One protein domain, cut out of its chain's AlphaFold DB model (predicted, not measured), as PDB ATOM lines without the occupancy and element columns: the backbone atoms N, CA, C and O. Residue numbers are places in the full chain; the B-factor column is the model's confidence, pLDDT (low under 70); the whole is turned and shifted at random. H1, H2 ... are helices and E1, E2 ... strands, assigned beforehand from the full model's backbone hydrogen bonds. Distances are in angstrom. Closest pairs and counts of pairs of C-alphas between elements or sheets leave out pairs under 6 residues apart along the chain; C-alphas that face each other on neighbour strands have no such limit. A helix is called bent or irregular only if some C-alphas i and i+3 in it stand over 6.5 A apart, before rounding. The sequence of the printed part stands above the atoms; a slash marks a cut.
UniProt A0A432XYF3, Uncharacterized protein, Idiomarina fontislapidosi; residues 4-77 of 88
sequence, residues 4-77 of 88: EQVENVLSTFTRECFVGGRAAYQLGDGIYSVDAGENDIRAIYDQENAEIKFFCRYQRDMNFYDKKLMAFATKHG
ATOM      1  N   GLU A   4     -13.709 -49.274 -19.611       81.00
ATOM      2  CA  GLU A   4     -14.945 -49.925 -20.082       81.00
ATOM      3  C   GLU A   4     -15.921 -50.259 -18.940       81.00
ATOM      4  O   GLU A   4     -17.138 -50.220 -19.105       81.00
ATOM      5  N   GLN A   5     -15.408 -50.597 -17.755       88.44
ATOM      6  CA  GLN A   5     -16.252 -50.860 -16.588       88.44
ATOM      7  C   GLN A   5     -16.865 -49.563 -16.054       88.44
ATOM      8  O   GLN A   5     -18.036 -49.560 -15.683       88.44
ATOM      9  N   VAL A   6     -16.104 -48.464 -16.065       91.38
ATOM     10  CA  VAL A   6     -16.591 -47.136 -15.669       91.38
ATOM     11  C   VAL A   6     -17.720 -46.695 -16.596       91.38
ATOM     12  O   VAL A   6     -18.798 -46.349 -16.123       91.38
ATOM     13  N   GLU A   7     -17.517 -46.782 -17.911       92.81
ATOM     14  CA  GLU A   7     -18.535 -46.402 -18.893       92.81
ATOM     15  C   GLU A   7     -19.808 -47.249 -18.765       92.81
ATOM     16  O   GLU A   7     -20.915 -46.715 -18.843       92.81
ATOM     17  N   ASN A   8     -19.681 -48.551 -18.493       94.38
ATOM     18  CA  ASN A   8     -20.830 -49.432 -18.264       94.38
ATOM     19  C   ASN A   8     -21.621 -49.057 -17.001       94.38
ATOM     20  O   ASN A   8     -22.859 -49.017 -17.035       94.38
ATOM     21  N   VAL A   9     -20.931 -48.761 -15.894       95.31
ATOM     22  CA  VAL A   9     -21.565 -48.314 -14.643       95.31
ATOM     23  C   VAL A   9     -22.276 -46.981 -14.864       95.31
ATOM     24  O   VAL A   9     -23.462 -46.857 -14.557       95.31
ATOM     25  N   LEU A  10     -21.592 -46.011 -15.471       96.25
ATOM     26  CA  LEU A  10     -22.147 -44.686 -15.739       96.25
ATOM     27  C   LEU A  10     -23.306 -44.736 -16.736       96.25
ATOM     28  O   LEU A  10     -24.324 -44.089 -16.519       96.25
ATOM     29  N   SER A  11     -23.220 -45.561 -17.779       96.81
ATOM     30  CA  SER A  11     -24.322 -45.762 -18.727       96.81
ATOM     31  C   SER A  11     -25.542 -46.384 -18.063       96.81
ATOM     32  O   SER A  11     -26.679 -46.056 -18.399       96.81
ATOM     33  N   THR A  12     -25.332 -47.276 -17.097       97.25
ATOM     34  CA  THR A  12     -26.427 -47.851 -16.309       97.25
ATOM     35  C   THR A  12     -27.062 -46.797 -15.409       97.25
ATOM     36  O   THR A  12     -28.283 -46.662 -15.426       97.25
ATOM     37  N   PHE A  13     -26.257 -45.975 -14.734       96.94
ATOM     38  CA  PHE A  13     -26.744 -44.827 -13.967       96.94
ATOM     39  C   PHE A  13     -27.563 -43.856 -14.832       96.94
ATOM     40  O   PHE A  13     -28.689 -43.511 -14.477       96.94
ATOM     41  N   THR A  14     -27.055 -43.476 -16.006       96.88
ATOM     42  CA  THR A  14     -27.745 -42.569 -16.931       96.88
ATOM     43  C   THR A  14     -29.115 -43.102 -17.348       96.88
ATOM     44  O   THR A  14     -30.095 -42.363 -17.284       96.88
ATOM     45  N   ARG A  15     -29.209 -44.381 -17.740       97.25
ATOM     46  CA  ARG A  15     -30.477 -45.001 -18.176       97.25
ATOM     47  C   ARG A  15     -31.509 -45.104 -17.065       97.25
ATOM     48  O   ARG A  15     -32.694 -44.916 -17.313       97.25
ATOM     49  N   GLU A  16     -31.077 -45.462 -15.862       96.44
ATOM     50  CA  GLU A  16     -32.001 -45.713 -14.758       96.44
ATOM     51  C   GLU A  16     -32.440 -44.431 -14.049       96.44
ATOM     52  O   GLU A  16     -33.540 -44.382 -13.498       96.44
ATOM     53  N   CYS A  17     -31.591 -43.401 -14.033       95.75
ATOM     54  CA  CYS A  17     -31.783 -42.247 -13.160       95.75
ATOM     55  C   CYS A  17     -32.131 -40.938 -13.887       95.75
ATOM     56  O   CYS A  17     -32.456 -39.954 -13.209       95.75
ATOM     57  N   PHE A  18     -32.094 -40.899 -15.225       94.50
ATOM     58  CA  PHE A  18     -32.423 -39.710 -16.018       94.50
ATOM     59  C   PHE A  18     -33.417 -40.036 -17.130       94.50
ATOM     60  O   PHE A  18     -33.233 -40.970 -17.910       94.50
ATOM     61  N   VAL A  19     -34.478 -39.232 -17.222       92.94
ATOM     62  CA  VAL A  19     -35.466 -39.349 -18.301       92.94
ATOM     63  C   VAL A  19     -34.770 -39.065 -19.630       92.94
ATOM     64  O   VAL A  19     -34.082 -38.063 -19.771       92.94
ATOM     65  N   GLY A  20     -34.918 -39.969 -20.599       92.38
ATOM     66  CA  GLY A  20     -34.223 -39.864 -21.886       92.38
ATOM     67  C   GLY A  20     -32.742 -40.263 -21.851       92.38
ATOM     68  O   GLY A  20     -32.088 -40.232 -22.895       92.38
ATOM     69  N   GLY A  21     -32.215 -40.690 -20.698       92.56
ATOM     70  CA  GLY A  21     -30.850 -41.186 -20.564       92.56
ATOM     71  C   GLY A  21     -30.603 -42.445 -21.401       92.56
ATOM     72  O   GLY A  21     -31.393 -43.389 -21.375       92.56
ATOM     73  N   ARG A  22     -29.498 -42.470 -22.161       91.88
ATOM     74  CA  ARG A  22     -29.136 -43.589 -23.057       91.88
ATOM     75  C   ARG A  22     -27.841 -44.281 -22.661       91.88
ATOM     76  O   ARG A  22     -27.856 -45.433 -22.257       91.88
ATOM     77  N   ALA A  23     -26.723 -43.596 -22.813       94.00
ATOM     78  CA  ALA A  23     -25.413 -44.082 -22.425       94.00
ATOM     79  C   ALA A  23     -24.618 -42.889 -21.914       94.00
ATOM     80  O   ALA A  23     -24.827 -41.762 -22.376       94.00
ATOM     81  N   ALA A  24     -23.732 -43.149 -20.961       95.44
ATOM     82  CA  ALA A  24     -22.710 -42.184 -20.630       95.44
ATOM     83  C   ALA A  24     -21.705 -42.145 -21.780       95.44
ATOM     84  O   ALA A  24     -21.467 -43.157 -22.435       95.44
ATOM     85  N   TYR A  25     -21.125 -40.982 -22.034       91.75
ATOM     86  CA  TYR A  25     -20.084 -40.844 -23.046       91.75
ATOM     87  C   TYR A  25     -18.988 -39.920 -22.542       91.75
ATOM     88  O   TYR A  25     -19.248 -38.956 -21.812       91.75
ATOM     89  N   GLN A  26     -17.755 -40.248 -22.913       92.88
ATOM     90  CA  GLN A  26     -16.579 -39.509 -22.489       92.88
ATOM     91  C   GLN A  26     -16.501 -38.163 -23.224       92.88
ATOM     92  O   GLN A  26     -16.734 -38.083 -24.428       92.88
ATOM     93  N   LEU A  27     -16.181 -37.104 -22.484       91.50
ATOM     94  CA  LEU A  27     -15.978 -35.749 -23.013       91.50
ATOM     95  C   LEU A  27     -14.492 -35.410 -23.195       91.50
ATOM     96  O   LEU A  27     -14.165 -34.500 -23.948       91.50
ATOM     97  N   GLY A  28     -13.615 -36.136 -22.497       89.69
ATOM     98  CA  GLY A  28     -12.172 -35.895 -22.411       89.69
ATOM     99  C   GLY A  28     -11.689 -36.012 -20.963       89.69
ATOM    100  O   GLY A  28     -12.499 -35.904 -20.047       89.69
ATOM    101  N   ASP A  29     -10.399 -36.291 -20.753       87.00
ATOM    102  CA  ASP A  29      -9.721 -36.238 -19.441       87.00
ATOM    103  C   ASP A  29     -10.421 -36.993 -18.293       87.00
ATOM    104  O   ASP A  29     -10.471 -36.547 -17.150       87.00
ATOM    105  N   GLY A  30     -11.015 -38.151 -18.600       89.50
ATOM    106  CA  GLY A  30     -11.746 -38.956 -17.610       89.50
ATOM    107  C   GLY A  30     -13.111 -38.386 -17.198       89.50
ATOM    108  O   GLY A  30     -13.730 -38.915 -16.277       89.50
ATOM    109  N   ILE A  31     -13.605 -37.350 -17.879       94.50
ATOM    110  CA  ILE A  31     -14.915 -36.734 -17.651       94.50
ATOM    111  C   ILE A  31     -15.967 -37.393 -18.545       94.50
ATOM    112  O   ILE A  31     -15.743 -37.620 -19.735       94.50
ATOM    113  N   TYR A  32     -17.146 -37.643 -17.980       95.88
ATOM    114  CA  TYR A  32     -18.275 -38.271 -18.653       95.88
ATOM    115  C   TYR A  32     -19.546 -37.428 -18.532       95.88
ATOM    116  O   TYR A  32     -19.862 -36.857 -17.481       95.88
ATOM    117  N   SER A  33     -20.311 -37.399 -19.619       95.56
ATOM    118  CA  SER A  33     -21.705 -36.963 -19.622       95.56
ATOM    119  C   SER A  33     -22.590 -38.069 -19.061       95.56
ATOM    120  O   SER A  33     -22.461 -39.208 -19.506       95.56
ATOM    121  N   VAL A  34     -23.467 -37.755 -18.100       96.00
ATOM    122  CA  VAL A  34     -24.259 -38.779 -17.391       96.00
ATOM    123  C   VAL A  34     -25.739 -38.433 -17.203       96.00
ATOM    124  O   VAL A  34     -26.486 -39.268 -16.697       96.00
ATOM    125  N   ASP A  35     -26.184 -37.253 -17.636       93.62
ATOM    126  CA  ASP A  35     -27.492 -36.674 -17.302       93.62
ATOM    127  C   ASP A  35     -28.371 -36.382 -18.523       93.62
ATOM    128  O   ASP A  35     -29.109 -35.406 -18.560       93.62
ATOM    129  N   ALA A  36     -28.270 -37.230 -19.548       92.12
ATOM    130  CA  ALA A  36     -29.003 -37.077 -20.807       92.12
ATOM    131  C   ALA A  36     -28.711 -35.767 -21.576       92.12
ATOM    132  O   ALA A  36     -29.425 -35.446 -22.521       92.12
ATOM    133  N   GLY A  37     -27.619 -35.069 -21.246       88.44
ATOM    134  CA  GLY A  37     -27.175 -33.874 -21.964       88.44
ATOM    135  C   GLY A  37     -27.625 -32.554 -21.338       88.44
ATOM    136  O   GLY A  37     -27.297 -31.507 -21.893       88.44
ATOM    137  N   GLU A  38     -28.299 -32.592 -20.186       91.56
ATOM    138  CA  GLU A  38     -28.714 -31.398 -19.434       91.56
ATOM    139  C   GLU A  38     -27.513 -30.598 -18.893       91.56
ATOM    140  O   GLU A  38     -27.587 -29.379 -18.737       91.56
ATOM    141  N   ASN A  39     -26.354 -31.250 -18.706       91.75
ATOM    142  CA  ASN A  39     -25.121 -30.623 -18.217       91.75
ATOM    143  C   ASN A  39     -25.278 -29.993 -16.816       91.75
ATOM    144  O   ASN A  39     -24.665 -28.968 -16.509       91.75
ATOM    145  N   ASP A  40     -26.074 -30.627 -15.965       93.69
ATOM    146  CA  ASP A  40     -26.251 -30.323 -14.549       93.69
ATOM    147  C   ASP A  40     -25.339 -31.172 -13.658       93.69
ATOM    148  O   ASP A  40     -24.975 -30.741 -12.561       93.69
ATOM    149  N   ILE A  41     -24.936 -32.360 -14.117       95.44
ATOM    150  CA  ILE A  41     -24.012 -33.241 -13.398       95.44
ATOM    151  C   ILE A  41     -23.060 -33.970 -14.353       95.44
ATOM    152  O   ILE A  41     -23.443 -34.496 -15.400       95.44
ATOM    153  N   ARG A  42     -21.783 -34.020 -13.973       95.81
ATOM    154  CA  ARG A  42     -20.725 -34.763 -14.673       95.81
ATOM    155  C   ARG A  42     -20.139 -35.824 -13.757       95.81
ATOM    156  O   ARG A  42     -20.043 -35.608 -12.552       95.81
ATOM    157  N   ALA A  43     -19.709 -36.939 -14.336       96.19
ATOM    158  CA  ALA A  43     -18.868 -37.901 -13.633       96.19
ATOM    159  C   ALA A  43     -17.403 -37.694 -14.027       96.19
ATOM    160  O   ALA A  43     -17.106 -37.388 -15.181       96.19
ATOM    161  N   ILE A  44     -16.500 -37.867 -13.072       95.06
ATOM    162  CA  ILE A  44     -15.052 -37.762 -13.232       95.06
ATOM    163  C   ILE A  44     -14.459 -39.067 -12.716       95.06
ATOM    164  O   ILE A  44     -14.660 -39.424 -11.555       95.06
ATOM    165  N   TYR A  45     -13.747 -39.788 -13.574       93.50
ATOM    166  CA  TYR A  45     -13.032 -40.989 -13.172       93.50
ATOM    167  C   TYR A  45     -11.631 -40.633 -12.682       93.50
ATOM    168  O   TYR A  45     -10.761 -40.253 -13.464       93.50
ATOM    169  N   ASP A  46     -11.421 -40.785 -11.379       90.38
ATOM    170  CA  ASP A  46     -10.116 -40.693 -10.743       90.38
ATOM    171  C   ASP A  46      -9.414 -42.048 -10.881       90.38
ATOM    172  O   ASP A  46      -9.683 -42.997 -10.139       90.38
ATOM    173  N   GLN A  47      -8.545 -42.155 -11.886       87.31
ATOM    174  CA  GLN A  47      -7.846 -43.399 -12.194       87.31
ATOM    175  C   GLN A  47      -6.854 -43.809 -11.096       87.31
ATOM    176  O   GLN A  47      -6.664 -45.008 -10.893       87.31
ATOM    177  N   GLU A  48      -6.241 -42.849 -10.396       87.44
ATOM    178  CA  GLU A  48      -5.247 -43.119  -9.351       87.44
ATOM    179  C   GLU A  48      -5.893 -43.816  -8.154       87.44
ATOM    180  O   GLU A  48      -5.374 -44.815  -7.657       87.44
ATOM    181  N   ASN A  49      -7.073 -43.338  -7.752       87.00
ATOM    182  CA  ASN A  49      -7.824 -43.894  -6.626       87.00
ATOM    183  C   ASN A  49      -8.850 -44.960  -7.046       87.00
ATOM    184  O   ASN A  49      -9.451 -45.614  -6.195       87.00
ATOM    185  N   ALA A  50      -9.035 -45.166  -8.355       86.88
ATOM    186  CA  ALA A  50     -10.077 -46.008  -8.938       86.88
ATOM    187  C   ALA A  50     -11.499 -45.627  -8.472       86.88
ATOM    188  O   ALA A  50     -12.345 -46.501  -8.265       86.88
ATOM    189  N   GLU A  51     -11.762 -44.325  -8.351       90.31
ATOM    190  CA  GLU A  51     -13.019 -43.757  -7.851       90.31
ATOM    191  C   GLU A  51     -13.783 -43.007  -8.950       90.31
ATOM    192  O   GLU A  51     -13.198 -42.421  -9.860       90.31
ATOM    193  N   ILE A  52     -15.114 -42.996  -8.852       93.19
ATOM    194  CA  ILE A  52     -15.979 -42.152  -9.683       93.19
ATOM    195  C   ILE A  52     -16.481 -41.009  -8.805       93.19
ATOM    196  O   ILE A  52     -17.230 -41.232  -7.855       93.19
ATOM    197  N   LYS A  53     -16.075 -39.786  -9.134       93.44
ATOM    198  CA  LYS A  53     -16.518 -38.558  -8.472       93.44
ATOM    199  C   LYS A  53     -17.599 -37.895  -9.311       93.44
ATOM    200  O   LYS A  53     -17.592 -38.008 -10.534       93.44
ATOM    201  N   PHE A  54     -18.513 -37.181  -8.668       93.75
ATOM    202  CA  PHE A  54     -19.572 -36.449  -9.355       93.75
ATOM    203  C   PHE A  54     -19.447 -34.957  -9.084       93.75
ATOM    204  O   PHE A  54     -19.273 -34.531  -7.946       93.75
ATOM    205  N   PHE A  55     -19.544 -34.167 -10.147       91.81
ATOM    206  CA  PHE A  55     -19.530 -32.715 -10.093       91.81
ATOM    207  C   PHE A  55     -20.911 -32.193 -10.472       91.81
ATOM    208  O   PHE A  55     -21.356 -32.388 -11.604       91.81
ATOM    209  N   CYS A  56     -21.584 -31.538  -9.528       93.00
ATOM    210  CA  CYS A  56     -22.856 -30.862  -9.769       93.00
ATOM    211  C   CYS A  56     -22.597 -29.412 -10.182       93.00
ATOM    212  O   CYS A  56     -21.845 -28.698  -9.523       93.00
ATOM    213  N   ARG A  57     -23.274 -28.951 -11.235       94.12
ATOM    214  CA  ARG A  57     -23.175 -27.572 -11.723       94.12
ATOM    215  C   ARG A  57     -23.695 -26.553 -10.713       94.12
ATOM    216  O   ARG A  57     -23.153 -25.455 -10.615       94.12
ATOM    217  N   TYR A  58     -24.745 -26.911  -9.976       92.38
ATOM    218  CA  TYR A  58     -25.391 -26.037  -9.006       92.38
ATOM    219  C   TYR A  58     -25.378 -26.660  -7.610       92.38
ATOM    220  O   TYR A  58     -25.882 -27.762  -7.401       92.38
ATOM    221  N   GLN A  59     -24.877 -25.906  -6.627       90.62
ATOM    222  CA  GLN A  59     -24.798 -26.352  -5.232       90.62
ATOM    223  C   GLN A  59     -26.170 -26.738  -4.656       90.62
ATOM    224  O   GLN A  59     -26.284 -27.705  -3.908       90.62
ATOM    225  N   ARG A  60     -27.235 -26.015  -5.035       92.50
ATOM    226  CA  ARG A  60     -28.607 -26.291  -4.569       92.50
ATOM    227  C   ARG A  60     -29.098 -27.700  -4.931       92.50
ATOM    228  O   ARG A  60     -29.930 -28.247  -4.215       92.50
ATOM    229  N   ASP A  61     -28.561 -28.278  -6.006       91.75
ATOM    230  CA  ASP A  61     -28.976 -29.576  -6.533       91.75
ATOM    231  C   ASP A  61     -28.112 -30.729  -5.988       91.75
ATOM    232  O   ASP A  61     -28.457 -31.894  -6.180       91.75
ATOM    233  N   MET A  62     -27.041 -30.437  -5.232       91.00
ATOM    234  CA  MET A  62     -26.148 -31.456  -4.657       91.00
ATOM    235  C   MET A  62     -26.914 -32.483  -3.821       91.00
ATOM    236  O   MET A  62     -26.818 -33.675  -4.075       91.00
ATOM    237  N   ASN A  63     -27.763 -32.033  -2.891       91.44
ATOM    238  CA  ASN A  63     -28.546 -32.940  -2.043       91.44
ATOM    239  C   ASN A  63     -29.522 -33.820  -2.843       91.44
ATOM    240  O   ASN A  63     -29.863 -34.923  -2.412       91.44
ATOM    241  N   PHE A  64     -30.025 -33.325  -3.976       93.25
ATOM    242  CA  PHE A  64     -30.895 -34.097  -4.859       93.25
ATOM    243  C   PHE A  64     -30.099 -35.193  -5.573       93.25
ATOM    244  O   PHE A  64     -30.513 -36.357  -5.575       93.25
ATOM    245  N   TYR A  65     -28.938 -34.838  -6.125       93.94
ATOM    246  CA  TYR A  65     -28.072 -35.781  -6.821       93.94
ATOM    247  C   TYR A  65     -27.412 -36.791  -5.883       93.94
ATOM    248  O   TYR A  65     -27.395 -37.970  -6.222       93.94
ATOM    249  N   ASP A  66     -26.998 -36.397  -4.681       92.06
ATOM    250  CA  ASP A  66     -26.460 -37.315  -3.673       92.06
ATOM    251  C   ASP A  66     -27.473 -38.403  -3.319       92.06
ATOM    252  O   ASP A  66     -27.154 -39.588  -3.351       92.06
ATOM    253  N   LYS A  67     -28.736 -38.041  -3.064       93.44
ATOM    254  CA  LYS A  67     -29.794 -39.032  -2.796       93.44
ATOM    255  C   LYS A  67     -29.992 -39.990  -3.969       93.44
ATOM    256  O   LYS A  67     -30.168 -41.190  -3.761       93.44
ATOM    257  N   LYS A  68     -29.963 -39.466  -5.197       94.31
ATOM    258  CA  LYS A  68     -30.091 -40.254  -6.429       94.31
ATOM    259  C   LYS A  68     -28.911 -41.225  -6.594       94.31
ATOM    260  O   LYS A  68     -29.134 -42.398  -6.882       94.31
ATOM    261  N   LEU A  69     -27.685 -40.760  -6.352       94.06
ATOM    262  CA  LEU A  69     -26.458 -41.561  -6.393       94.06
ATOM    263  C   LEU A  69     -26.453 -42.645  -5.315       94.06
ATOM    264  O   LEU A  69     -26.181 -43.800  -5.624       94.06
ATOM    265  N   MET A  70     -26.832 -42.309  -4.081       93.56
ATOM    266  CA  MET A  70     -26.929 -43.270  -2.980       93.56
ATOM    267  C   MET A  70     -27.962 -44.362  -3.263       93.56
ATOM    268  O   MET A  70     -27.697 -45.540  -3.017       93.56
ATOM    269  N   ALA A  71     -29.125 -44.000  -3.816       95.38
ATOM    270  CA  ALA A  71     -30.148 -44.970  -4.200       95.38
ATOM    271  C   ALA A  71     -29.651 -45.915  -5.305       95.38
ATOM    272  O   ALA A  71     -29.843 -47.129  -5.213       95.38
ATOM    273  N   PHE A  72     -28.972 -45.371  -6.321       95.94
ATOM    274  CA  PHE A  72     -28.353 -46.164  -7.380       95.94
ATOM    275  C   PHE A  72     -27.277 -47.106  -6.827       95.94
ATOM    276  O   PHE A  72     -27.319 -48.309  -7.077       95.94
ATOM    277  N   ALA A  73     -26.349 -46.585  -6.028       94.12
ATOM    278  CA  ALA A  73     -25.255 -47.364  -5.472       94.12
ATOM    279  C   ALA A  73     -25.757 -48.489  -4.558       94.12
ATOM    280  O   ALA A  73     -25.344 -49.635  -4.717       94.12
ATOM    281  N   THR A  74     -26.732 -48.197  -3.692       95.12
ATOM    282  CA  THR A  74     -27.383 -49.201  -2.834       95.12
ATOM    283  C   THR A  74     -28.030 -50.310  -3.663       95.12
ATOM    284  O   THR A  74     -27.850 -51.488  -3.362       95.12
ATOM    285  N   LYS A  75     -28.754 -49.953  -4.735       96.62
ATOM    286  CA  LYS A  75     -29.424 -50.920  -5.618       96.62
ATOM    287  C   LYS A  75     -28.438 -51.877  -6.298       96.62
ATOM    288  O   LYS A  75     -28.773 -53.041  -6.495       96.62
ATOM    289  N   HIS A  76     -27.251 -51.393  -6.656       94.81
ATOM    290  CA  HIS A  76     -26.245 -52.159  -7.402       94.81
ATOM    291  C   HIS A  76     -25.096 -52.689  -6.530       94.81
ATOM    292  O   HIS A  76     -24.146 -53.258  -7.063       94.81
ATOM    293  N   GLY A  77     -25.168 -52.529  -5.203       92.12
ATOM    294  CA  GLY A  77     -24.128 -52.987  -4.275       92.12
ATOM    295  C   GLY A  77     -22.781 -52.276  -4.455       92.12
ATOM    296  O   GLY A  77     -21.733 -52.889  -4.265       92.12
TER     297      GLY A  77
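AT A GLANCE: This is residues 4 to 77 of the 88 residues of an uncharacterized protein of Idiomarina fontislapidosi (UniProt A0A432XYF3). A twisted sheet of four strands forms a wall, with H1 slanting over one face of it and the longer H2 running past its E4 edge, steeply tilted to H1. The strands' lines turn by 93 degrees from the E1 edge to the E4 edge, and the other face of the sheet has no named helix over it. The printed part has 74 residues, with two named helices and four named strands in the order H1, E1, E2, E3, E4, H2; the sheet runs E1, E2, E3, E4 and is antiparallel throughout. The class is mixed, helices and strands, and the whole is compact and rounded, with a radius of gyration of the C-alphas of 11.4 A and spans of 28 by 25 by 24 A.

HOW THE PARTS SIT: Begin with the sheet, a meander, each strand the antiparallel neighbour of the one before: E1, residues 25 to 28, E2, residues 31 to 33, E3, residues 41 to 46, and E4, residues 51 to 56. It is only just strongly twisted, its C-alphas lying up to 4.4 A off the best plane. Look for N 27 and O 31, 2.8 A apart, in the hairpin E1 and E2; N 32 and O 43, 2.8 A, in the hairpin E2 and E3; and N 44 and O 53, 2.8 A, in the hairpin E3 and E4. The edge strands E1 and E4 are apart. H1, residues 4 to 17, and H2, residues 59 to 76, are on one face of the sheet, in two layers. H1 has a height over the sheet of 9.3 A; it lies over E2 and only just over E3, with 3 C-alphas, and runs slantwise to the strands, at 34 degrees to E2 on the local plane. H2 comes closest to E4 at the C-alphas of Met 62 and Cys 56, 6.1 A. H1 and H2 only just touch, with 3 pairs of C-alphas within 8 A, through residues 13 to 17 and 68 to 72 alone; the closest C-alphas are those of Phe 13 and Phe 72, 6.9 A. They run opposite ways at a steep tilt of 70.0 degrees, only just short of about perpendicular. Every O i to N i+4 pair is within hydrogen-bond range in H1, and 12 of 14 are in H2.

IN THESE COORDINATES: Find C-alpha 4 at (-14.945, -49.925, -20.082); from there H1 runs 19.8 A to C-alpha 17. E1 is 9.4 A long and E2 7.1 A. E3 starts at C-alpha 41, (-24.012, -33.241, -13.398), and runs 16.0 A; E4 runs 16.3 A. H2 covers 25.9 A and ends at C-alpha 76, (-26.245, -52.159, -7.402); it is irregular, with C-alphas 60 and 63 standing 7.1 A apart.

THE WHOLE: The two C-alphas farthest apart are those of Val 19 and Glu 48, 31.7 A. The printed part has no cut and no long link. Its mean pLDDT is 93.0, and no printed residue is under 70.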